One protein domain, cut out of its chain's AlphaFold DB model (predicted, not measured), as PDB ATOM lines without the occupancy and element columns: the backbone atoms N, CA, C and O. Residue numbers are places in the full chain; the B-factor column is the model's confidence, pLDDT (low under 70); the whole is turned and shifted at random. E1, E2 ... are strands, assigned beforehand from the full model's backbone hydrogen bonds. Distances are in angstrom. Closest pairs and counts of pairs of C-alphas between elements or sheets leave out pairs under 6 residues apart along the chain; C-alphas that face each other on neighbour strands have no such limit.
ATOM      1  N   TYR A  27     -33.515 -40.456  45.222       97.94
ATOM      2  CA  TYR A  27     -34.654 -39.550  45.351       97.94
ATOM      3  C   TYR A  27     -35.932 -40.381  45.262       97.94
ATOM      4  O   TYR A  27     -36.005 -41.323  44.465       97.94
ATOM      5  N   PHE A  28     -36.955 -40.021  46.032       98.50
ATOM      6  CA  PHE A  28     -38.260 -40.659  45.932       98.50
ATOM      7  C   PHE A  28     -39.393 -39.677  46.217       98.50
ATOM      8  O   PHE A  28     -39.403 -38.981  47.237       98.50
ATOM      9  N   ASN A  29     -40.387 -39.672  45.336       98.50
ATOM     10  CA  ASN A  29     -41.635 -38.954  45.533       98.50
ATOM     11  C   ASN A  29     -42.824 -39.812  45.092       98.50
ATOM     12  O   ASN A  29     -42.735 -40.567  44.121       98.50
ATOM     13  N   GLN A  30     -43.947 -39.650  45.780       98.38
ATOM     14  CA  GLN A  30     -45.233 -40.173  45.355       98.38
ATOM     15  C   GLN A  30     -46.163 -39.001  45.048       98.38
ATOM     16  O   GLN A  30     -46.329 -38.101  45.866       98.38
ATOM     17  N   VAL A  31     -46.765 -39.010  43.865       98.75
ATOM     18  CA  VAL A  31     -47.629 -37.935  43.384       98.75
ATOM     19  C   VAL A  31     -49.001 -38.506  43.054       98.75
ATOM     20  O   VAL A  31     -49.123 -39.492  42.326       98.75
ATOM     21  N   PHE A  32     -50.041 -37.860  43.569       98.62
ATOM     22  CA  PHE A  32     -51.424 -38.126  43.204       98.62
ATOM     23  C   PHE A  32     -51.975 -36.966  42.390       98.62
ATOM     24  O   PHE A  32     -51.844 -35.809  42.791       98.62
ATOM     25  N   LEU A  33     -52.612 -37.291  41.267       98.81
ATOM     26  CA  LEU A  33     -53.268 -36.321  40.392       98.81
ATOM     27  C   LEU A  33     -54.698 -36.758  40.097       98.81
ATOM     28  O   LEU A  33     -54.958 -37.947  39.903       98.81
ATOM     29  N   ASN A  34     -55.610 -35.796  40.026       98.75
ATOM     30  CA  ASN A  34     -56.928 -35.952  39.421       98.75
ATOM     31  C   ASN A  34     -56.863 -35.658  37.920       98.75
ATOM     32  O   ASN A  34     -55.905 -35.062  37.426       98.75
ATOM     33  N   GLN A  35     -57.911 -36.034  37.193       98.62
ATOM     34  CA  GLN A  35     -58.004 -35.798  35.756       98.62
ATOM     35  C   GLN A  35     -57.687 -34.347  35.370       98.62
ATOM     36  O   GLN A  35     -58.238 -33.402  35.935       98.62
ATOM     37  N   ASN A  36     -56.853 -34.189  34.342       98.44
ATOM     38  CA  ASN A  36     -56.351 -32.921  33.808       98.44
ATOM     39  C   ASN A  36     -55.412 -32.130  34.729       98.44
ATOM     40  O   ASN A  36     -54.878 -31.117  34.277       98.44
ATOM     41  N   GLU A  37     -55.173 -32.560  35.970       98.81
ATOM     42  CA  GLU A  37     -54.116 -31.963  36.784       98.81
ATOM     43  C   GLU A  37     -52.745 -32.292  36.194       98.81
ATOM     44  O   GLU A  37     -52.527 -33.345  35.578       98.81
ATOM     45  N   THR A  38     -51.822 -31.357  36.393       98.75
ATOM     46  CA  THR A  38     -50.450 -31.448  35.914       98.75
ATOM     47  C   THR A  38     -49.468 -31.350  37.068       98.75
ATOM     48  O   THR A  38     -49.680 -30.569  37.997       98.75
ATOM     49  N   PHE A  39     -48.361 -32.076  36.967       98.81
ATOM     50  CA  PHE A  39     -47.228 -31.977  37.877       98.81
ATOM     51  C   PHE A  39     -45.940 -31.774  37.086       98.81
ATOM     52  O   PHE A  39     -45.614 -32.579  36.212       98.81
ATOM     53  N   ASP A  40     -45.210 -30.708  37.403       98.44
ATOM     54  CA  ASP A  40     -43.885 -30.464  36.847       98.44
ATOM     55  C   ASP A  40     -42.815 -31.079  37.744       98.44
ATOM     56  O   ASP A  40     -42.753 -30.822  38.944       98.44
ATOM     57  N   HIS A  41     -41.936 -31.858  37.129       96.44
ATOM     58  CA  HIS A  41     -40.885 -32.611  37.785       96.44
ATOM     59  C   HIS A  41     -39.517 -32.245  37.213       96.44
ATOM     60  O   HIS A  41     -39.291 -32.292  36.003       96.44
ATOM     61  N   VAL A  42     -38.585 -31.891  38.093       95.56
ATOM     62  CA  VAL A  42     -37.169 -31.699  37.771       95.56
ATOM     63  C   VAL A  42     -36.346 -31.945  39.029       95.56
ATOM     64  O   VAL A  42     -36.735 -31.533  40.120       95.56
ATOM     65  N   ILE A  43     -35.204 -32.614  38.877       94.75
ATOM     66  CA  ILE A  43     -34.259 -32.842  39.969       94.75
ATOM     67  C   ILE A  43     -32.857 -32.515  39.460       94.75
ATOM     68  O   ILE A  43     -32.363 -33.131  38.515       94.75
ATOM     69  N   GLU A  44     -32.193 -31.549  40.084       92.75
ATOM     70  CA  GLU A  44     -30.808 -31.219  39.748       92.75
ATOM     71  C   GLU A  44     -29.856 -32.324  40.218       92.75
ATOM     72  O   GLU A  44     -29.856 -32.681  41.392       92.75
ATOM     73  N   GLY A  45     -29.008 -32.841  39.323       94.56
ATOM     74  CA  GLY A  45     -27.998 -33.856  39.660       94.56
ATOM     75  C   GLY A  45     -28.494 -35.305  39.646       94.56
ATOM     76  O   GLY A  45     -27.749 -36.199  40.051       94.56
ATOM     77  N   TYR A  46     -29.734 -35.549  39.207       96.50
ATOM     78  CA  TYR A  46     -30.332 -36.885  39.184       96.50
ATOM     79  C   TYR A  46     -30.906 -37.210  37.805       96.50
ATOM     80  O   TYR A  46     -31.453 -36.351  37.114       96.50
ATOM     81  N   GLU A  47     -30.817 -38.481  37.435       97.56
ATOM     82  CA  GLU A  47     -31.760 -39.105  36.505       97.56
ATOM     83  C   GLU A  47     -33.012 -39.546  37.278       97.56
ATOM     84  O   GLU A  47     -32.959 -39.737  38.497       97.56
ATOM     85  N   SER A  48     -34.138 -39.755  36.596       98.38
ATOM     86  CA  SER A  48     -35.337 -40.295  37.240       98.38
ATOM     87  C   SER A  48     -36.180 -41.177  36.330       98.38
ATOM     88  O   SER A  48     -35.983 -41.241  35.121       98.38
ATOM     89  N   VAL A  49     -37.132 -41.884  36.927       98.75
ATOM     90  CA  VAL A  49     -38.179 -42.613  36.222       98.75
ATOM     91  C   VAL A  49     -39.521 -42.339  36.879       98.75
ATOM     92  O   VAL A  49     -39.652 -42.380  38.103       98.75
ATOM     93  N   ILE A  50     -40.517 -42.054  36.047       98.88
ATOM     94  CA  ILE A  50     -41.903 -41.810  36.439       98.88
ATOM     95  C   ILE A  50     -42.672 -43.100  36.181       98.88
ATOM     96  O   ILE A  50     -42.861 -43.477  35.026       98.88
ATOM     97  N   VAL A  51     -43.091 -43.790  37.237       98.88
ATOM     98  CA  VAL A  51     -43.776 -45.088  37.188       98.88
ATOM     99  C   VAL A  51     -45.245 -44.915  37.545       98.88
ATOM    100  O   VAL A  51     -45.583 -44.341  38.580       98.88
ATOM    101  N   LEU A  52     -46.139 -45.459  36.720       98.75
ATOM    102  CA  LEU A  52     -47.576 -45.415  36.978       98.75
ATOM    103  C   LEU A  52     -47.969 -46.585  37.888       98.75
ATOM    104  O   LEU A  52     -48.138 -47.731  37.451       98.75
ATOM    105  N   ALA A  53     -48.119 -46.299  39.183       98.31
ATOM    106  CA  ALA A  53     -48.659 -47.238  40.166       98.31
ATOM    107  C   ALA A  53     -50.142 -47.537  39.886       98.31
ATOM    108  O   ALA A  53     -50.586 -48.675  40.046       98.31
ATOM    109  N   GLY A  54     -50.882 -46.554  39.377       98.56
ATOM    110  CA  GLY A  54     -52.228 -46.728  38.838       98.56
ATOM    111  C   GLY A  54     -52.693 -45.507  38.047       98.56
ATOM    112  O   GLY A  54     -52.231 -44.395  38.286       98.56
ATOM    113  N   GLY A  55     -53.629 -45.716  37.123       98.50
ATOM    114  CA  GLY A  55     -54.125 -44.671  36.227       98.50
ATOM    115  C   GLY A  55     -53.271 -44.501  34.970       98.50
ATOM    116  O   GLY A  55     -52.408 -45.328  34.667       98.50
ATOM    117  N   THR A  56     -53.555 -43.431  34.232       98.88
ATOM    118  CA  THR A  56     -52.968 -43.134  32.925       98.88
ATOM    119  C   THR A  56     -52.581 -41.661  32.843       98.88
ATOM    120  O   THR A  56     -53.392 -40.783  33.156       98.88
ATOM    121  N   CYS A  57     -51.370 -41.389  32.363       98.88
ATOM    122  CA  CYS A  57     -50.847 -40.041  32.151       98.88
ATOM    123  C   CYS A  57     -50.296 -39.853  30.731       98.88
ATOM    124  O   CYS A  57     -49.890 -40.812  30.075       98.88
ATOM    125  N   SER A  58     -50.249 -38.601  30.276       98.88
ATOM    126  CA  SER A  58     -49.337 -38.164  29.214       98.88
ATOM    127  C   SER A  58     -48.138 -37.486  29.876       98.88
ATOM    128  O   SER A  58     -48.308 -36.734  30.840       98.88
ATOM    129  N   ILE A  59     -46.926 -37.816  29.431       98.88
ATOM    130  CA  ILE A  59     -45.679 -37.325  30.029       98.88
ATOM    131  C   ILE A  59     -44.844 -36.673  28.936       98.88
ATOM    132  O   ILE A  59     -44.401 -37.345  28.008       98.88
ATOM    133  N   THR A  60     -44.591 -35.376  29.074       98.88
ATOM    134  CA  THR A  60     -43.723 -34.621  28.165       98.88
ATOM    135  C   THR A  60     -42.381 -34.370  28.828       98.88
ATOM    136  O   THR A  60     -42.322 -33.782  29.904       98.88
ATOM    137  N   VAL A  61     -41.297 -34.787  28.181       98.56
ATOM    138  CA  VAL A  61     -39.917 -34.632  28.650       98.56
ATOM    139  C   VAL A  61     -39.231 -33.578  27.783       98.56
ATOM    140  O   VAL A  61     -39.287 -33.654  26.561       98.56
ATOM    141  N   THR A  62     -38.643 -32.551  28.401       98.31
ATOM    142  CA  THR A  62     -38.125 -31.353  27.718       98.31
ATOM    143  C   THR A  62     -36.714 -31.003  28.174       98.31
ATOM    144  O   THR A  62     -36.440 -30.980  29.378       98.31
ATOM    145  N   LYS A  63     -35.842 -30.657  27.224       96.19
ATOM    146  CA  LYS A  63     -34.506 -30.097  27.469       96.19
ATOM    147  C   LYS A  63     -34.148 -29.102  26.371       96.19
ATOM    148  O   LYS A  63     -34.422 -29.344  25.205       96.19
ATOM    149  N   ASP A  64     -33.587 -27.959  26.761       94.56
ATOM    150  CA  ASP A  64     -33.120 -26.908  25.842       94.56
ATOM    151  C   ASP A  64     -34.163 -26.442  24.797       94.56
ATOM    152  O   ASP A  64     -33.822 -25.968  23.717       94.56
ATOM    153  N   GLY A  65     -35.454 -26.531  25.141       93.81
ATOM    154  CA  GLY A  65     -36.575 -26.138  24.276       93.81
ATOM    155  C   GLY A  65     -37.074 -27.228  23.321       93.81
ATOM    156  O   GLY A  65     -38.080 -27.010  22.648       93.81
ATOM    157  N   GLU A  66     -36.428 -28.393  23.287       96.69
ATOM    158  CA  GLU A  66     -36.892 -29.579  22.568       96.69
ATOM    159  C   GLU A  66     -37.688 -30.492  23.507       96.69
ATOM    160  O   GLU A  66     -37.305 -30.688  24.665       96.69
ATOM    161  N   SER A  67     -38.801 -31.043  23.015       97.94
ATOM    162  CA  SER A  67     -39.725 -31.863  23.803       97.94
ATOM    163  C   SER A  67     -40.069 -33.170  23.095       97.94
ATOM    164  O   SER A  67     -40.345 -33.181  21.896       97.94
ATOM    165  N   GLU A  68     -40.156 -34.248  23.869       98.56
ATOM    166  CA  GLU A  68     -40.740 -35.527  23.466       98.56
ATOM    167  C   GLU A  68     -41.929 -35.853  24.373       98.56
ATOM    168  O   GLU A  68     -41.844 -35.710  25.593       98.56
ATOM    169  N   THR A  69     -43.046 -36.287  23.785       98.75
ATOM    170  CA  THR A  69     -44.256 -36.652  24.533       98.75
ATOM    171  C   THR A  69     -44.518 -38.148  24.439       98.75
ATOM    172  O   THR A  69     -44.613 -38.718  23.352       98.75
ATOM    173  N   PHE A  70     -44.710 -38.763  25.601       98.81
ATOM    174  CA  PHE A  70     -45.125 -40.144  25.771       98.81
ATOM    175  C   PHE A  70     -46.587 -40.176  26.219       98.81
ATOM    176  O   PHE A  70     -46.905 -39.969  27.391       98.81
ATOM    177  N   ASP A  71     -47.486 -40.442  25.275       98.44
ATOM    178  CA  ASP A  71     -48.920 -40.488  25.551       98.44
ATOM    179  C   ASP A  71     -49.379 -41.835  26.114       98.44
ATOM    180  O   ASP A  71     -48.821 -42.900  25.814       98.44
ATOM    181  N   ASN A  72     -50.476 -41.775  26.877       98.19
ATOM    182  CA  ASN A  72     -51.200 -42.926  27.417       98.19
ATOM    183  C   ASN A  72     -50.281 -43.911  28.154       98.19
ATOM    184  O   ASN A  72     -50.304 -45.112  27.885       98.19
ATOM    185  N   ILE A  73     -49.422 -43.396  29.032       98.81
ATOM    186  CA  ILE A  73     -48.554 -44.195  29.894       98.81
ATOM    187  C   ILE A  73     -49.384 -44.675  31.078       98.81
ATOM    188  O   ILE A  73     -49.973 -43.864  31.790       98.81
ATOM    189  N   GLY A  74     -49.403 -45.988  31.291       98.50
ATOM    190  CA  GLY A  74     -50.106 -46.639  32.395       98.50
ATOM    191  C   GLY A  74     -51.492 -47.144  31.996       98.50
ATOM    192  O   GLY A  74     -52.302 -46.419  31.423       98.50
ATOM    193  N   LYS A  75     -51.764 -48.418  32.301       97.69
ATOM    194  CA  LYS A  75     -53.023 -49.110  31.949       97.69
ATOM    195  C   LYS A  75     -53.720 -49.774  33.135       97.69
ATOM    196  O   LYS A  75     -54.912 -50.074  33.075       97.69
ATOM    197  N   ARG A  76     -52.982 -50.023  34.217       97.75
ATOM    198  CA  ARG A  76     -53.490 -50.698  35.417       97.75
ATOM    199  C   ARG A  76     -54.158 -49.707  36.369       97.75
ATOM    200  O   ARG A  76     -53.781 -48.539  36.440       97.75
ATOM    201  N   LYS A  77     -55.139 -50.181  37.139       96.94
ATOM    202  CA  LYS A  77     -55.847 -49.356  38.138       96.94
ATOM    203  C   LYS A  77     -55.060 -49.209  39.437       96.94
ATOM    204  O   LYS A  77     -55.172 -48.186  40.105       96.94
ATOM    205  N   SER A  78     -54.278 -50.224  39.787       97.25
ATOM    206  CA  SER A  78     -53.394 -50.255  40.946       97.25
ATOM    207  C   SER A  78     -52.204 -51.179  40.686       97.25
ATOM    208  O   SER A  78     -52.211 -51.958  39.728       97.25
ATOM    209  N   VAL A  79     -51.222 -51.162  41.592       96.75
ATOM    210  CA  VAL A  79     -50.045 -52.047  41.543       96.75
ATOM    211  C   VAL A  79     -50.411 -53.540  41.490       96.75
ATOM    212  O   VAL A  79     -49.625 -54.356  41.013       96.75
ATOM    213  N   TRP A  80     -51.623 -53.900  41.923       95.81
ATOM    214  CA  TRP A  80     -52.129 -55.272  41.949       95.81
ATOM    215  C   TRP A  80     -52.700 -55.753  40.604       95.81
ATOM    216  O   TRP A  80     -52.883 -56.955  40.432       95.81
ATOM    217  N   ASP A  81     -52.959 -54.851  39.649       95.44
ATOM    218  CA  ASP A  81     -53.791 -55.130  38.463       95.44
ATOM    219  C   ASP A  81     -53.009 -55.367  37.158       95.44
ATOM    220  O   ASP A  81     -53.612 -55.480  36.094       95.44
ATOM    221  N   GLY A  82     -51.676 -55.423  37.189       94.50
ATOM    222  CA  GLY A  82     -50.882 -55.629  35.973       94.50
ATOM    223  C   GLY A  82     -49.445 -55.137  36.075       94.50
ATOM    224  O   GLY A  82     -48.939 -54.857  37.168       94.50
ATOM    225  N   ASN A  83     -48.773 -55.056  34.929       97.56
ATOM    226  CA  ASN A  83     -47.410 -54.544  34.840       97.56
ATOM    227  C   ASN A  83     -47.398 -53.005  34.847       97.56
ATOM    228  O   ASN A  83     -48.345 -52.386  34.355       97.56
ATOM    229  N   PRO A  84     -46.368 -52.378  35.439       98.00
ATOM    230  CA  PRO A  84     -46.193 -50.934  35.356       98.00
ATOM    231  C   PRO A  84     -45.898 -50.496  33.919       98.00
ATOM    232  O   PRO A  84     -45.277 -51.227  33.151       98.00
ATOM    233  N   GLU A  85     -46.267 -49.260  33.600       98.75
ATOM    234  CA  GLU A  85     -45.608 -48.505  32.534       98.75
ATOM    235  C   GLU A  85     -44.875 -47.322  33.160       98.75
ATOM    236  O   GLU A  85     -45.253 -46.845  34.238       98.75
ATOM    237  N   ALA A  86     -43.816 -46.865  32.499       98.81
ATOM    238  CA  ALA A  86     -42.973 -45.809  33.026       98.81
ATOM    239  C   ALA A  86     -42.309 -44.972  31.933       98.81
ATOM    240  O   ALA A  86     -42.194 -45.409  30.789       98.81
ATOM    241  N   VAL A  87     -41.827 -43.788  32.303       98.81
ATOM    242  CA  VAL A  87     -40.990 -42.928  31.454       98.81
ATOM    243  C   VAL A  87     -39.702 -42.599  32.191       98.81
ATOM    244  O   VAL A  87     -39.737 -42.086  33.309       98.81
ATOM    245  N   TYR A  88     -38.572 -42.904  31.563       98.56
ATOM    246  CA  TYR A  88     -37.252 -42.499  32.020       98.56
ATOM    247  C   TYR A  88     -36.988 -41.044  31.621       98.56
ATOM    248  O   TYR A  88     -37.154 -40.665  30.460       98.56
ATOM    249  N   VAL A  89     -36.581 -40.241  32.598       98.19
ATOM    250  CA  VAL A  89     -36.274 -38.816  32.475       98.19
ATOM    251  C   VAL A  89     -34.780 -38.643  32.763       98.19
ATOM    252  O   VAL A  89     -34.367 -38.758  33.925       98.19
ATOM    253  N   PRO A  90     -33.949 -38.398  31.736       96.88
ATOM    254  CA  PRO A  90     -32.507 -38.306  31.918       96.88
ATOM    255  C   PRO A  90     -32.093 -37.077  32.734       96.88
ATOM    256  O   PRO A  90     -32.846 -36.113  32.892       96.88
ATOM    257  N   PHE A  91     -30.843 -37.084  33.202       95.19
ATOM    258  CA  PHE A  91     -30.235 -35.922  33.848       95.19
ATOM    259  C   PHE A  91     -30.350 -34.659  32.972       95.19
ATOM    260  O   PHE A  91     -30.022 -34.661  31.781       95.19
ATOM    261  N   GLY A  92     -30.798 -33.561  33.587       94.31
ATOM    262  CA  GLY A  92     -30.946 -32.257  32.937       94.31
ATOM    263  C   GLY A  92     -32.249 -32.064  32.152       94.31
ATOM    264  O   GLY A  92     -32.420 -31.007  31.549       94.31
ATOM    265  N   TYR A  93     -33.163 -33.037  32.163       97.19
ATOM    266  CA  TYR A  93     -34.500 -32.883  31.591       97.19
ATOM    267  C   TYR A  93     -35.524 -32.458  32.652       97.19
ATOM    268  O   TYR A  93     -35.450 -32.845  33.820       97.19
ATOM    269  N   ARG A  94     -36.523 -31.689  32.215       97.94
ATOM    270  CA  ARG A  94     -37.782 -31.463  32.939       97.94
ATOM    271  C   ARG A  94     -38.837 -32.416  32.391       97.94
ATOM    272  O   ARG A  94     -38.906 -32.599  31.180       97.94
ATOM    273  N   ALA A  95     -39.691 -32.953  33.250       98.62
ATOM    274  CA  ALA A  95     -40.891 -33.667  32.838       98.62
ATOM    275  C   ALA A  95     -42.153 -32.932  33.300       98.62
ATOM    276  O   ALA A  95     -42.220 -32.475  34.436       98.62
ATOM    277  N   THR A  96     -43.163 -32.856  32.440       98.81
ATOM    278  CA  THR A  96     -44.519 -32.423  32.793       98.81
ATOM    279  C   THR A  96     -45.437 -33.632  32.678       98.81
ATOM    280  O   THR A  96     -45.526 -34.256  31.620       98.81
ATOM    281  N   ILE A  97     -46.093 -33.982  33.780       98.88
ATOM    282  CA  ILE A  97     -46.970 -35.149  33.897       98.88
ATOM    283  C   ILE A  97     -48.406 -34.650  33.918       98.88
ATOM    284  O   ILE A  97     -48.776 -33.933  34.842       98.88
ATOM    285  N   GLN A  98     -49.226 -35.042  32.947       98.88
ATOM    286  CA  GLN A  98     -50.650 -34.717  32.910       98.88
ATOM    287  C   GLN A  98     -51.486 -35.974  33.136       98.88
ATOM    288  O   GLN A  98     -51.328 -36.971  32.430       98.88
ATOM    289  N   CYS A  99     -52.411 -35.935  34.094       98.88
ATOM    290  CA  CYS A  99     -53.342 -37.038  34.322       98.88
ATOM    291  C   CYS A  99     -54.428 -37.084  33.237       98.88
ATOM    292  O   CYS A  99     -55.139 -36.103  33.016       98.88
ATOM    293  N   VAL A 100     -54.562 -38.234  32.574       98.50
ATOM    294  CA  VAL A 100     -55.549 -38.480  31.505       98.50
ATOM    295  C   VAL A 100     -56.774 -39.222  32.048       98.50
ATOM    296  O   VAL A 100     -57.910 -38.921  31.673       98.50
ATOM    297  N   SER A 101     -56.559 -40.190  32.941       98.62
ATOM    298  CA  SER A 101     -57.630 -40.907  33.645       98.62
ATOM    299  C   SER A 101     -58.262 -40.066  34.759       98.62
ATOM    300  O   SER A 101     -57.775 -38.989  35.082       98.62
ATOM    301  N   ASP A 102     -59.320 -40.576  35.399       98.50
ATOM    302  CA  ASP A 102     -60.000 -39.896  36.518       98.50
ATOM    303  C   ASP A 102     -59.039 -39.500  37.654       98.50
ATOM    304  O   ASP A 102     -59.173 -38.439  38.260       98.50
ATOM    305  N   LYS A 103     -58.075 -40.381  37.938       98.62
ATOM    306  CA  LYS A 103     -56.991 -40.187  38.903       98.62
ATOM    307  C   LYS A 103     -55.753 -40.984  38.502       98.62
ATOM    308  O   LYS A 103     -55.892 -42.001  37.817       98.62
ATOM    309  N   ALA A 104     -54.582 -40.575  38.974       98.75
ATOM    310  CA  ALA A 104     -53.326 -41.304  38.839       98.75
ATOM    311  C   ALA A 104     -52.556 -41.347  40.168       98.75
ATOM    312  O   ALA A 104     -52.550 -40.380  40.928       98.75
ATOM    313  N   ASP A 105     -51.919 -42.489  40.423       98.62
ATOM    314  CA  ASP A 105     -50.961 -42.740  41.503       98.62
ATOM    315  C   ASP A 105     -49.599 -42.962  40.843       98.62
ATOM    316  O   ASP A 105     -49.417 -43.916  40.076       98.62
ATOM    317  N   ILE A 106     -48.680 -42.031  41.069       98.88
ATOM    318  CA  ILE A 106     -47.421 -41.909  40.341       98.88
ATOM    319  C   ILE A 106     -46.276 -42.038  41.340       98.88
ATOM    320  O   ILE A 106     -46.234 -41.331  42.345       98.88
ATOM    321  N   MET A 107     -45.318 -42.914  41.052       98.62
ATOM    322  CA  MET A 107     -44.077 -43.041  41.815       98.62
ATOM    323  C   MET A 107     -42.921 -42.500  40.987       98.62
ATOM    324  O   MET A 107     -42.684 -42.964  39.874       98.62
ATOM    325  N   ILE A 108     -42.186 -41.539  41.534       98.75
ATOM    326  CA  ILE A 108     -41.018 -40.948  40.889       98.75
ATOM    327  C   ILE A 108     -39.784 -41.360  41.680       98.75
ATOM    328  O   ILE A 108     -39.577 -40.907  42.805       98.75
ATOM    329  N   ALA A 109     -38.966 -42.223  41.086       98.62
ATOM    330  CA  ALA A 109     -37.694 -42.649  41.655       98.62
ATOM    331  C   ALA A 109     -36.550 -41.950  40.921       98.62
ATOM    332  O   ALA A 109     -36.579 -41.849  39.695       98.62
ATOM    333  N   GLY A 110     -35.548 -41.473  41.654       97.94
ATOM    334  CA  GLY A 110     -34.371 -40.822  41.088       97.94
ATOM    335  C   GLY A 110     -33.068 -41.402  41.615       97.94
ATOM    336  O   GLY A 110     -33.008 -41.914  42.733       97.94
ATOM    337  N   GLY A 111     -32.029 -41.319  40.788       97.06
ATOM    338  CA  GLY A 111     -30.677 -41.773  41.102       97.06
ATOM    339  C   GLY A 111     -29.660 -40.692  40.763       97.06
ATOM    340  O   GLY A 111     -29.774 -40.040  39.725       97.06
ATOM    341  N   LYS A 112     -28.673 -40.465  41.633       95.94
ATOM    342  CA  LYS A 112     -27.638 -39.457  41.375       95.94
ATOM    343  C   LYS A 112     -26.810 -39.852  40.153       95.94
ATOM    344  O   LYS A 112     -26.193 -40.921  40.124       95.94
ATOM    345  N   PHE A 113     -26.794 -38.985  39.146       94.81
ATOM    346  CA  PHE A 113     -26.168 -39.257  37.856       94.81
ATOM    347  C   PHE A 113     -25.870 -37.955  37.106       94.81
ATOM    348  O   PHE A 113     -26.603 -36.980  37.238       94.81
ATOM    349  N   GLU A 114     -24.789 -37.935  36.324       87.31
ATOM    350  CA  GLU A 114     -24.249 -36.695  35.739       87.31
ATOM    351  C   GLU A 114     -24.093 -36.748  34.209       87.31
ATOM    352  O   GLU A 114     -23.783 -35.734  33.585       87.31
ATOM    353  N   ALA A 115     -24.317 -37.905  33.576       88.19
ATOM    354  CA  ALA A 115     -24.290 -38.013  32.119       88.19
ATOM    355  C   ALA A 115     -25.703 -37.872  31.540       88.19
ATOM    356  O   ALA A 115     -26.669 -38.416  32.073       88.19
ATOM    357  N   SER A 116     -25.824 -37.150  30.424       80.00
ATOM    358  CA  SER A 116     -27.088 -37.072  29.693       80.00
ATOM    359  C   SER A 116     -27.253 -38.314  28.824       80.00
ATOM    360  O   SER A 116     -26.358 -38.652  28.052       80.00
ATOM    361  N   LEU A 117     -28.406 -38.956  28.958       95.25
ATOM    362  CA  LEU A 117     -28.882 -40.056  28.120       95.25
ATOM    363  C   LEU A 117     -30.135 -39.590  27.365       95.25
ATOM    364  O   LEU A 117     -30.489 -38.412  27.446       95.25
ATOM    365  N   GLU A 118     -30.799 -40.505  26.666       96.94
ATOM    366  CA  GLU A 118     -32.035 -40.224  25.933       96.94
ATOM    367  C   GLU A 118     -33.271 -40.657  26.736       96.94
ATOM    368  O   GLU A 118     -33.238 -41.705  27.396       96.94
ATOM    369  N   PRO A 119     -34.368 -39.881  26.705       98.06
ATOM    370  CA  PRO A 119     -35.626 -40.298  27.307       98.06
ATOM    371  C   PRO A 119     -36.195 -41.527  26.586       98.06
ATOM    372  O   PRO A 119     -36.000 -41.736  25.391       98.06
ATOM    373  N   PHE A 120     -36.912 -42.375  27.324       98.50
ATOM    374  CA  PHE A 120     -37.633 -43.512  26.747       98.50
ATOM    375  C   PHE A 120     -38.793 -43.934  27.645       98.50
ATOM    376  O   PHE A 120     -38.806 -43.649  28.843       98.50
ATOM    377  N   CYS A 121     -39.751 -44.678  27.087       98.50
ATOM    378  CA  CYS A 121     -40.806 -45.315  27.871       98.50
ATOM    379  C   CYS A 121     -40.594 -46.826  28.020       98.50
ATOM    380  O   CYS A 121     -40.102 -47.508  27.118       98.50
ATOM    381  N   VAL A 122     -41.008 -47.353  29.169       98.19
ATOM    382  CA  VAL A 122     -41.173 -48.783  29.435       98.19
ATOM    383  C   VAL A 122     -42.665 -49.073  29.353       98.19
ATOM    384  O   VAL A 122     -43.445 -48.576  30.164       98.19
ATOM    385  N   ARG A 123     -43.062 -49.850  28.346       97.94
ATOM    386  CA  ARG A 123     -44.443 -50.317  28.170       97.94
ATOM    387  C   ARG A 123     -44.652 -51.657  28.867       97.94
ATOM    388  O   ARG A 123     -43.687 -52.395  29.061       97.94
ATOM    389  N   GLU A 124     -45.895 -51.965  29.232       97.12
ATOM    390  CA  GLU A 124     -46.239 -53.119  30.077       97.12
ATOM    391  C   GLU A 124     -45.769 -54.460  29.485       97.12
ATOM    392  O   GLU A 124     -45.431 -55.387  30.225       97.12
ATOM    393  N   GLU A 125     -45.717 -54.544  28.151       96.00
ATOM    394  CA  GLU A 125     -45.258 -55.698  27.376       96.00
ATOM    395  C   GLU A 125     -43.735 -55.881  27.383       96.00
ATOM    396  O   GLU A 125     -43.249 -56.973  27.100       96.00
ATOM    397  N   ASN A 126     -42.989 -54.828  27.724       94.19
ATOM    398  CA  ASN A 126     -41.526 -54.803  27.749       94.19
ATOM    399  C   ASN A 126     -40.960 -54.870  29.177       94.19
ATOM    400  O   ASN A 126     -39.746 -54.763  29.363       94.19
ATOM    401  N   VAL A 127     -41.822 -55.023  30.187       94.94
ATOM    402  CA  VAL A 127     -41.405 -55.204  31.581       94.94
ATOM    403  C   VAL A 127     -40.813 -56.597  31.752       94.94
ATOM    404  O   VAL A 127     -41.499 -57.603  31.561       94.94
ATOM    405  N   ASP A 128     -39.545 -56.649  32.153       93.75
ATOM    406  CA  ASP A 128     -38.870 -57.907  32.447       93.75
ATOM    407  C   ASP A 128     -39.366 -58.468  33.786       93.75
ATOM    408  O   ASP A 128     -39.456 -57.753  34.791       93.75
ATOM    409  N   MET A 129     -39.730 -59.748  33.790       94.81
ATOM    410  CA  MET A 129     -40.366 -60.404  34.925       94.81
ATOM    411  C   MET A 129     -39.562 -61.614  35.366       94.81
ATOM    412  O   MET A 129     -39.318 -62.542  34.596       94.81
ATOM    413  N   VAL A 130     -39.252 -61.648  36.657       94.00
ATOM    414  CA  VAL A 130     -38.554 -62.762  37.294       94.00
ATOM    415  C   VAL A 130     -39.438 -63.352  38.380       94.00
ATOM    416  O   VAL A 130     -40.036 -62.637  39.184       94.00
ATOM    417  N   GLN A 131     -39.503 -64.678  38.432       92.81
ATOM    418  CA  GLN A 131     -40.173 -65.410  39.500       92.81
ATOM    419  C   GLN A 131     -39.180 -66.388  40.124       92.81
ATOM    420  O   GLN A 131     -38.556 -67.181  39.422       92.81
ATOM    421  N   TYR A 132     -39.000 -66.297  41.440       91.81
ATOM    422  CA  TYR A 132     -37.980 -67.059  42.161       91.81
ATOM    423  C   TYR A 132     -38.421 -67.365  43.596       91.81
ATOM    424  O   TYR A 132     -39.278 -66.677  44.150       91.81
ATOM    425  N   GLY A 133     -37.804 -68.371  44.216       91.81
ATOM    426  CA  GLY A 133     -38.078 -68.804  45.589       91.81
ATOM    427  C   GLY A 133     -39.039 -69.990  45.669       91.81
ATOM    428  O   GLY A 133     -39.310 -70.653  44.671       91.81
ATOM    429  N   SER A 134     -39.528 -70.280  46.875       92.25
ATOM    430  CA  SER A 134     -40.417 -71.418  47.149       92.25
ATOM    431  C   SER A 134     -41.556 -71.037  48.095       92.25
ATOM    432  O   SER A 134     -41.357 -70.270  49.043       92.25
ATOM    433  N   ASP A 135     -42.745 -71.590  47.838       92.38
ATOM    434  CA  ASP A 135     -43.929 -71.438  48.694       92.38
ATOM    435  C   ASP A 135     -43.753 -72.126  50.057       92.38
ATOM    436  O   ASP A 135     -44.291 -71.649  51.064       92.38
ATOM    437  N   ASP A 136     -42.963 -73.204  50.102       92.38
ATOM    438  CA  ASP A 136     -42.675 -73.967  51.321       92.38
ATOM    439  C   ASP A 136     -41.754 -73.179  52.252       92.38
ATOM    440  O   ASP A 136     -42.010 -73.074  53.450       92.38
ATOM    441  N   THR A 137     -40.705 -72.561  51.697       92.25
ATOM    442  CA  THR A 137     -39.777 -71.713  52.468       92.25
ATOM    443  C   THR A 137     -40.272 -70.278  52.617       92.25
ATOM    444  O   THR A 137     -39.597 -69.460  53.238       92.25
ATOM    445  N   LYS A 138     -41.449 -69.964  52.059       93.88
ATOM    446  CA  LYS A 138     -42.060 -68.630  52.077       93.88
ATOM    447  C   LYS A 138     -41.191 -67.550  51.425       93.88
ATOM    448  O   LYS A 138     -41.327 -66.383  51.754       93.88
ATOM    449  N   THR A 139     -40.323 -67.911  50.482       94.25
ATOM    450  CA  THR A 139     -39.418 -66.976  49.775       94.25
ATOM    451  C   THR A 139     -39.867 -66.659  48.347       94.25
ATOM    452  O   THR A 139     -39.156 -65.965  47.610       94.25
ATOM    453  N   HIS A 140     -41.021 -67.196  47.941       95.31
ATOM    454  CA  HIS A 140     -41.570 -67.029  46.605       95.31
ATOM    455  C   HIS A 140     -41.937 -65.568  46.325       95.31
ATOM    456  O   HIS A 140     -42.753 -64.956  47.019       95.31
ATOM    457  N   ARG A 141     -41.324 -65.010  45.282       94.81
ATOM    458  CA  ARG A 141     -41.488 -63.624  44.853       94.81
ATOM    459  C   ARG A 141     -41.687 -63.529  43.351       94.81
ATOM    460  O   ARG A 141     -41.135 -64.324  42.590       94.81
ATOM    461  N   LYS A 142     -42.427 -62.501  42.945       95.25
ATOM    462  CA  LYS A 142     -42.510 -62.020  41.563       95.25
ATOM    463  C   LYS A 142     -41.907 -60.626  41.512       95.25
ATOM    464  O   LYS A 142     -42.336 -59.754  42.261       95.25
ATOM    465  N   ILE A 143     -40.920 -60.431  40.654       95.94
ATOM    466  CA  ILE A 143     -40.209 -59.169  40.486       95.94
ATOM    467  C   ILE A 143     -40.504 -58.655  39.084       95.94
ATOM    468  O   ILE A 143     -40.398 -59.408  38.117       95.94
ATOM    469  N   LYS A 144     -40.887 -57.386  38.984       97.25
ATOM    470  CA  LYS A 144     -41.102 -56.667  37.728       97.25
ATOM    471  C   LYS A 144     -40.049 -55.574  37.636       97.25
ATOM    472  O   LYS A 144     -40.119 -54.593  38.376       97.25
ATOM    473  N   HIS A 145     -39.062 -55.752  36.772       97.38
ATOM    474  CA  HIS A 145     -37.996 -54.777  36.580       97.38
ATOM    475  C   HIS A 145     -38.479 -53.665  35.645       97.38
ATOM    476  O   HIS A 145     -38.635 -53.879  34.444       97.38
ATOM    477  N   VAL A 146     -38.710 -52.473  36.201       97.56
ATOM    478  CA  VAL A 146     -38.994 -51.263  35.413       97.56
ATOM    479  C   VAL A 146     -37.692 -50.774  34.785       97.56
ATOM    480  O   VAL A 146     -37.579 -50.668  33.568       97.56
ATOM    481  N   LEU A 147     -36.677 -50.557  35.622       97.50
ATOM    482  CA  LEU A 147     -35.304 -50.280  35.216       97.50
ATOM    483  C   LEU A 147     -34.404 -51.396  35.743       97.50
ATOM    484  O   LEU A 147     -34.202 -51.527  36.950       97.50
ATOM    485  N   GLY A 148     -33.890 -52.216  34.828       94.88
ATOM    486  CA  GLY A 148     -33.164 -53.449  35.128       94.88
ATOM    487  C   GLY A 148     -32.090 -53.747  34.087       94.88
ATOM    488  O   GLY A 148     -31.406 -52.837  33.614       94.88
ATOM    489  N   GLN A 149     -31.913 -55.027  33.751       92.31
ATOM    490  CA  GLN A 149     -30.887 -55.460  32.793       92.31
ATOM    491  C   GLN A 149     -31.277 -55.193  31.335       92.31
ATOM    492  O   GLN A 149     -30.424 -54.829  30.533       92.31
ATOM    493  N   SER A 150     -32.564 -55.303  30.994       92.56
ATOM    494  CA  SER A 150     -33.071 -55.106  29.626       92.56
ATOM    495  C   SER A 150     -32.897 -53.682  29.079       92.56
ATOM    496  O   SER A 150     -33.008 -53.473  27.874       92.56
ATOM    497  N   ASN A 151     -32.637 -52.709  29.954       94.31
ATOM    498  CA  ASN A 151     -32.427 -51.300  29.622       94.31
ATOM    499  C   ASN A 151     -31.138 -50.728  30.236       94.31
ATOM    500  O   ASN A 151     -31.002 -49.512  30.355       94.31
ATOM    501  N   ALA A 152     -30.190 -51.588  30.620       94.12
ATOM    502  CA  ALA A 152     -28.942 -51.178  31.265       94.12
ATOM    503  C   ALA A 152     -28.057 -50.271  30.388       94.12
ATOM    504  O   ALA A 152     -27.250 -49.520  30.922       94.12
ATOM    505  N   ASP A 153     -28.212 -50.318  29.064       94.88
ATOM    506  CA  ASP A 153     -27.514 -49.470  28.090       94.88
ATOM    507  C   ASP A 153     -28.188 -48.105  27.858       94.88
ATOM    508  O   ASP A 153     -27.604 -47.240  27.207       94.88
ATOM    509  N   LYS A 154     -29.402 -47.899  28.387       95.81
ATOM    510  CA  LYS A 154     -30.227 -46.695  28.161       95.81
ATOM    511  C   LYS A 154     -30.420 -45.827  29.401       95.81
ATOM    512  O   LYS A 154     -30.998 -44.751  29.301       95.81
ATOM    513  N   ARG A 155     -29.960 -46.289  30.561       94.81
ATOM    514  CA  ARG A 155     -30.072 -45.595  31.852       94.81
ATOM    515  C   ARG A 155     -28.701 -45.459  32.504       94.81
ATOM    516  O   ARG A 155     -27.750 -46.129  32.110       94.81
ATOM    517  N   GLY A 156     -28.613 -44.608  33.517       94.38
ATOM    518  CA  GLY A 156     -27.427 -44.460  34.340       94.38
ATOM    519  C   GLY A 156     -27.341 -45.537  35.419       94.38
ATOM    520  O   GLY A 156     -27.305 -46.741  35.161       94.38
ATOM    521  N   ARG A 157     -27.270 -45.096  36.670       92.19
ATOM    522  CA  ARG A 157     -27.101 -45.939  37.859       92.19
ATOM    523  C   ARG A 157     -28.426 -46.404  38.454       92.19
ATOM    524  O   ARG A 157     -28.428 -47.379  39.199       92.19
ATOM    525  N   LEU A 158     -29.532 -45.745  38.120       96.19
ATOM    526  CA  LEU A 158     -30.839 -46.002  38.718       96.19
ATOM    527  C   LEU A 158     -31.370 -47.407  38.388       96.19
ATOM    528  O   LEU A 158     -31.474 -47.778  37.221       96.19
ATOM    529  N   LEU A 159     -31.743 -48.167  39.417       97.25
ATOM    530  CA  LEU A 159     -32.439 -49.455  39.328       97.25
ATOM    531  C   LEU A 159     -33.812 -49.312  39.982       97.25
ATOM    532  O   LEU A 159     -33.912 -48.750  41.068       97.25
ATOM    533  N   VAL A 160     -34.868 -49.812  39.336       98.31
ATOM    534  CA  VAL A 160     -36.244 -49.706  39.853       98.31
ATOM    535  C   VAL A 160     -37.009 -50.980  39.552       98.31
ATOM    536  O   VAL A 160     -37.103 -51.408  38.400       98.31
ATOM    537  N   SER A 161     -37.569 -51.588  40.593       97.62
ATOM    538  CA  SER A 161     -38.329 -52.832  40.489       97.62
ATOM    539  C   SER A 161     -39.530 -52.826  41.420       97.62
ATOM    540  O   SER A 161     -39.466 -52.286  42.520       97.62
ATOM    541  N   GLU A 162     -40.599 -53.498  41.010       97.62
ATOM    542  CA  GLU A 162     -41.687 -53.872  41.911       97.62
ATOM    543  C   GLU A 162     -41.498 -55.316  42.349       97.62
ATOM    544  O   GLU A 162     -41.375 -56.214  41.512       97.62
ATOM    545  N   LEU A 163     -41.511 -55.555  43.656       96.12
ATOM    546  CA  LEU A 163     -41.376 -56.887  44.228       96.12
ATOM    547  C   LEU A 163     -42.665 -57.273  44.947       96.12
ATOM    548  O   LEU A 163     -43.096 -56.619  45.892       96.12
ATOM    549  N   PHE A 164     -43.252 -58.383  44.518       95.62
ATOM    550  CA  PHE A 164     -44.448 -58.972  45.104       95.62
ATOM    551  C   PHE A 164     -44.070 -60.257  45.828       95.62
ATOM    552  O   PHE A 164     -43.712 -61.255  45.196       95.62
ATOM    553  N   THR A 165     -44.186 -60.250  47.150       94.19
ATOM    554  CA  THR A 165     -44.118 -61.470  47.956       94.19
ATOM    555  C   THR A 165     -45.405 -62.265  47.753       94.19
ATOM    556  O   THR A 165     -46.504 -61.734  47.914       94.19
ATOM    557  N   VAL A 166     -45.284 -63.530  47.348       88.75
ATOM    558  CA  VAL A 166     -46.440 -64.378  47.041       88.75
ATOM    559  C   VAL A 166     -46.990 -64.992  48.330       88.75
ATOM    560  O   VAL A 166     -46.269 -65.632  49.091       88.75
ATOM    561  N   GLY A 167     -48.296 -64.822  48.552       84.81
ATOM    562  CA  GLY A 167     -48.992 -65.325  49.737       84.81
ATOM    563  C   GLY A 167     -48.804 -64.455  50.988       84.81
ATOM    564  O   GLY A 167     -48.143 -63.420  50.966       84.81
ATOM    565  N   ALA A 168     -49.426 -64.871  52.094       85.81
ATOM    566  CA  ALA A 168     -49.297 -64.203  53.389       85.81
ATOM    567  C   ALA A 168     -48.115 -64.771  54.193       85.81
ATOM    568  O   ALA A 168     -47.896 -65.984  54.205       85.81
ATOM    569  N   GLY A 169     -47.388 -63.897  54.898       85.94
ATOM    570  CA  GLY A 169     -46.271 -64.288  55.768       85.94
ATOM    571  C   GLY A 169     -45.001 -64.707  55.019       85.94
ATOM    572  O   GLY A 169     -44.293 -65.598  55.481       85.94
ATOM    573  N   GLY A 170     -44.751 -64.117  53.847       91.06
ATOM    574  CA  GLY A 170     -43.555 -64.379  53.050       91.06
ATOM    575  C   GLY A 170     -42.367 -63.472  53.370       91.06
ATOM    576  O   GLY A 170     -42.521 -62.379  53.910       91.06
ATOM    577  N   TRP A 171     -41.182 -63.931  52.979       91.50
ATOM    578  CA  TRP A 171     -39.909 -63.235  53.085       91.50
ATOM    579  C   TRP A 171     -39.529 -62.588  51.754       91.50
ATOM    580  O   TRP A 171     -39.337 -63.265  50.738       91.50
ATOM    581  N   SER A 172     -39.355 -61.270  51.787       88.00
ATOM    582  CA  SER A 172     -38.640 -60.502  50.769       88.00
ATOM    583  C   SER A 172     -37.248 -60.118  51.269       88.00
ATOM    584  O   SER A 172     -36.981 -60.152  52.465       88.00
ATOM    585  N   GLY A 173     -36.321 -59.861  50.341       84.25
ATOM    586  CA  GLY A 173     -34.921 -59.590  50.691       84.25
ATOM    587  C   GLY A 173     -34.149 -60.785  51.274       84.25
ATOM    588  O   GLY A 173     -33.060 -60.590  51.794       84.25
ATOM    589  N   PHE A 174     -34.691 -62.012  51.192       85.38
ATOM    590  CA  PHE A 174     -34.097 -63.225  51.773       85.38
ATOM    591  C   PHE A 174     -33.560 -64.208  50.701       85.38
ATOM    592  O   PHE A 174     -34.233 -64.382  49.679       85.38
ATOM    593  N   PRO A 175     -32.429 -64.920  50.905       86.94
ATOM    594  CA  PRO A 175     -31.478 -64.768  52.006       86.94
ATOM    595  C   PRO A 175     -30.970 -63.330  52.124       86.94
ATOM    596  O   PRO A 175     -30.950 -62.622  51.110       86.94
ATOM    597  N   PRO A 176     -30.640 -62.877  53.342       87.25
ATOM    598  CA  PRO A 176     -30.222 -61.505  53.536       87.25
ATOM    599  C   PRO A 176     -28.982 -61.190  52.705       87.25
ATOM    600  O   PRO A 176     -28.137 -62.055  52.466       87.25
ATOM    601  N   HIS A 177     -28.872 -59.947  52.271       88.38
ATOM    602  CA  HIS A 177     -27.753 -59.476  51.477       88.38
ATOM    603  C   HIS A 177     -27.534 -57.989  51.733       88.38
ATOM    604  O   HIS A 177     -28.392 -57.310  52.294       88.38
ATOM    605  N   LYS A 178     -26.365 -57.504  51.317       89.00
ATOM    606  CA  LYS A 178     -25.980 -56.097  51.384       89.00
ATOM    607  C   LYS A 178     -25.262 -55.680  50.106       89.00
ATOM    608  O   LYS A 178     -24.738 -56.525  49.372       89.00
ATOM    609  N   HIS A 179     -25.244 -54.378  49.885       91.12
ATOM    610  CA  HIS A 179     -24.578 -53.702  48.779       91.12
ATOM    611  C   HIS A 179     -24.110 -52.321  49.262       91.12
ATOM    612  O   HIS A 179     -24.496 -51.291  48.725       91.12
ATOM    613  N   ASP A 180     -23.336 -52.297  50.348       89.12
ATOM    614  CA  ASP A 180     -22.901 -51.069  51.037       89.12
ATOM    615  C   ASP A 180     -21.416 -50.735  50.794       89.12
ATOM    616  O   ASP A 180     -20.886 -49.780  51.361       89.12
ATOM    617  N   GLU A 181     -20.737 -51.511  49.943       91.06
ATOM    618  CA  GLU A 181     -19.315 -51.357  49.652       91.06
ATOM    619  C   GLU A 181     -18.993 -51.752  48.205       91.06
ATOM    620  O   GLU A 181     -19.433 -52.793  47.709       91.06
ATOM    621  N   ASP A 182     -18.144 -50.960  47.547       93.44
ATOM    622  CA  ASP A 182     -17.490 -51.365  46.304       93.44
ATOM    623  C   ASP A 182     -16.299 -52.275  46.616       93.44
ATOM    624  O   ASP A 182     -15.233 -51.817  47.039       93.44
ATOM    625  N   ARG A 183     -16.452 -53.582  46.384       93.81
ATOM    626  CA  ARG A 183     -15.376 -54.554  46.630       93.81
ATOM    627  C   ARG A 183     -15.428 -55.772  45.722       93.81
ATOM    628  O   ARG A 183     -16.471 -56.162  45.201       93.81
ATOM    629  N   VAL A 184     -14.281 -56.431  45.595       94.62
ATOM    630  CA  VAL A 184     -14.174 -57.785  45.040       94.62
ATOM    631  C   VAL A 184     -13.992 -58.750  46.207       94.62
ATOM    632  O   VAL A 184     -13.050 -58.611  46.987       94.62
ATOM    633  N   LYS A 185     -14.908 -59.706  46.353       90.56
ATOM    634  CA  LYS A 185     -14.878 -60.718  47.413       90.56
ATOM    635  C   LYS A 185     -13.814 -61.788  47.114       90.56
ATOM    636  O   LYS A 185     -13.411 -61.946  45.958       90.56
ATOM    637  N   PRO A 186     -13.363 -62.559  48.123       94.00
ATOM    638  CA  PRO A 186     -12.350 -63.605  47.932       94.00
ATOM    639  C   PRO A 186     -12.723 -64.685  46.908       94.00
ATOM    640  O   PRO A 186     -11.839 -65.285  46.303       94.00
ATOM    641  N   ASP A 187     -14.018 -64.923  46.696       94.19
ATOM    642  CA  ASP A 187     -14.545 -65.854  45.690       94.19
ATOM    643  C   ASP A 187     -14.583 -65.269  44.262       94.19
ATOM    644  O   ASP A 187     -15.017 -65.936  43.324       94.19
ATOM    645  N   GLY A 188     -14.122 -64.027  44.081       92.81
ATOM    646  CA  GLY A 188     -14.107 -63.307  42.809       92.81
ATOM    647  C   GLY A 188     -15.416 -62.594  42.465       92.81
ATOM    648  O   GLY A 188     -15.459 -61.877  41.460       92.81
ATOM    649  N   SER A 189     -16.471 -62.744  43.272       91.75
ATOM    650  CA  SER A 189     -17.712 -61.986  43.094       91.75
ATOM    651  C   SER A 189     -17.514 -60.508  43.443       91.75
ATOM    652  O   SER A 189     -16.606 -60.139  44.190       91.75
ATOM    653  N   LYS A 190     -18.346 -59.635  42.870       92.69
ATOM    654  CA  LYS A 190     -18.295 -58.192  43.126       92.69
ATOM    655  C   LYS A 190     -19.493 -57.761  43.949       92.69
ATOM    656  O   LYS A 190     -20.611 -58.199  43.695       92.69
ATOM    657  N   GLU A 191     -19.236 -56.887  44.904       91.25
ATOM    658  CA  GLU A 191     -20.243 -56.071  45.564       91.25
ATOM    659  C   GLU A 191     -20.107 -54.646  45.035       91.25
ATOM    660  O   GLU A 191     -19.000 -54.200  44.714       91.25
ATOM    661  N   THR A 192     -21.234 -53.971  44.874       90.88
ATOM    662  CA  THR A 192     -21.291 -52.596  44.384       90.88
ATOM    663  C   THR A 192     -22.056 -51.780  45.397       90.88
ATOM    664  O   THR A 192     -23.065 -52.256  45.914       90.88
ATOM    665  N   LEU A 193     -21.583 -50.571  45.665       91.62
ATOM    666  CA  LEU A 193     -22.267 -49.642  46.545       91.62
ATOM    667  C   LEU A 193     -23.576 -49.170  45.894       91.62
ATOM    668  O   LEU A 193     -23.569 -48.435  44.905       91.62
ATOM    669  N   TYR A 194     -24.695 -49.572  46.490       92.44
ATOM    670  CA  TYR A 194     -26.036 -49.106  46.169       92.44
ATOM    671  C   TYR A 194     -26.757 -48.666  47.440       92.44
ATOM    672  O   TYR A 194     -26.704 -49.326  48.477       92.44
ATOM    673  N   GLU A 195     -27.495 -47.571  47.330       95.00
ATOM    674  CA  GLU A 195     -28.526 -47.219  48.297       95.00
ATOM    675  C   GLU A 195     -29.868 -47.746  47.792       95.00
ATOM    676  O   GLU A 195     -30.102 -47.822  46.583       95.00
ATOM    677  N   GLU A 196     -30.742 -48.131  48.716       95.06
ATOM    678  CA  GLU A 196     -32.034 -48.713  48.377       95.06
ATOM    679  C   GLU A 196     -33.147 -48.076  49.206       95.06
ATOM    680  O   GLU A 196     -33.027 -47.883  50.418       95.06
ATOM    681  N   VAL A 197     -34.245 -47.754  48.525       96.50
ATOM    682  CA  VAL A 197     -35.454 -47.174  49.105       96.50
ATOM    683  C   VAL A 197     -36.609 -48.121  48.818       96.50
ATOM    684  O   VAL A 197     -36.858 -48.474  47.667       96.50
ATOM    685  N   TYR A 198     -37.339 -48.498  49.867       96.38
ATOM    686  CA  TYR A 198     -38.540 -49.319  49.759       96.38
ATOM    687  C   TYR A 198     -39.783 -48.482  50.028       96.38
ATOM    688  O   TYR A 198     -39.829 -47.752  51.014       96.38
ATOM    689  N   GLN A 199     -40.798 -48.663  49.186       96.38
ATOM    690  CA  GLN A 199     -42.161 -48.208  49.438       96.38
ATOM    691  C   GLN A 199     -43.039 -49.456  49.617       96.38
ATOM    692  O   GLN A 199     -43.211 -50.244  48.683       96.38
ATOM    693  N   PHE A 200     -43.580 -49.676  50.814       96.12
ATOM    694  CA  PHE A 200     -44.356 -50.872  51.145       96.12
ATOM    695  C   PHE A 200     -45.856 -50.691  50.885       96.12
ATOM    696  O   PHE A 200     -46.485 -49.692  51.250       96.12
TER     697      PHE A 200
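This is residues 27 to 200 of the 230 residues of the protein "5-deoxy-glucuronate isomerase" of Vibrio sp. JCM 19052 (UniProt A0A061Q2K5). Two antiparallel sheets, E1 E8 E3 E6 E9 and E2 E7 E4 E5, form a sandwich with their strands roughly aligned, and a small third sheet, E10 E11 E12, lies partly over the other face of the five-stranded one, its strands crossed. Residues 166 to 200 make a long loop that reaches outward and folds back, with a short antiparallel pairing of residues 183 to 184 with 190 to 191. The printed part has 174 residues, no named helix and 12 named strands, E1 to E12 along the chain; its class is all strand, with under half of the residues, 77, in named elements. It is compact, with a radius of gyration of the C-alphas of 17.1 A, and spans 50 by 36 by 24 A.

The largest sheet, twisted, runs from edge strand E1, residues 27 to 34, through E8, 103 to 112, E3, 46 to 54, and E6, 86 to 89, to edge strand E9, 120 to 122. Within hydrogen-bond range across its antiparallel pairs are N 29 and O 108, 2.9 A, N 49 and O 109, 2.8 A, N 50 and O 87, 2.8 A, and N 88 and O 120, 2.8 A. The second sheet runs E2, residues 38 to 41, E7, 94 to 99, E4, 57 to 63, and E5, 66 to 73, antiparallel, with N 39 and O 97 at 2.9 A, N 60 and O 96 at 2.9 A, and, in the hairpin E4 and E5, N 61 and O 68 at 2.8 A. These sheets are face to face, 10.0 A centre to centre where they face, their strands at 19 degrees; the closest C-alphas of E1 and E7, Leu 33 and Cys 99, are 6.1 A apart. They form a jelly roll, one long hairpin wound over both sheets, pairing E1 with E8, E2 with E7, E3 with E6 and E4 with E5. E10, residues 128 to 132, E11, 141 to 147, and E12, 160 to 165, form a meander, each strand the antiparallel neighbour of the one before, with N 143 and O 130 at 2.8 A and N 144 and O 162 at 2.8 A. This sheet faces the largest one with strands at 65 degrees, completing a stack of three sheets; the closest C-alphas of E9 and E11, Val 122 and Val 146, are 6.8 A apart.

E1 begins at C-alpha 27, (-34.654, -39.550, 45.351), and is 23.3 A long. E8 is 29.5 A, E3 24.0 A and E5 20.1 A. E12 ends at C-alpha 165, (-44.118, -61.470, 47.956).

The C-alphas farthest apart, of Asn 36 and Pro 186, are 55.5 A apart. The printed part has no cut; the links E5 to E6 and E11 to E12 are long. Mean pLDDT of the printed part is 95.5, and no printed residue is under 70.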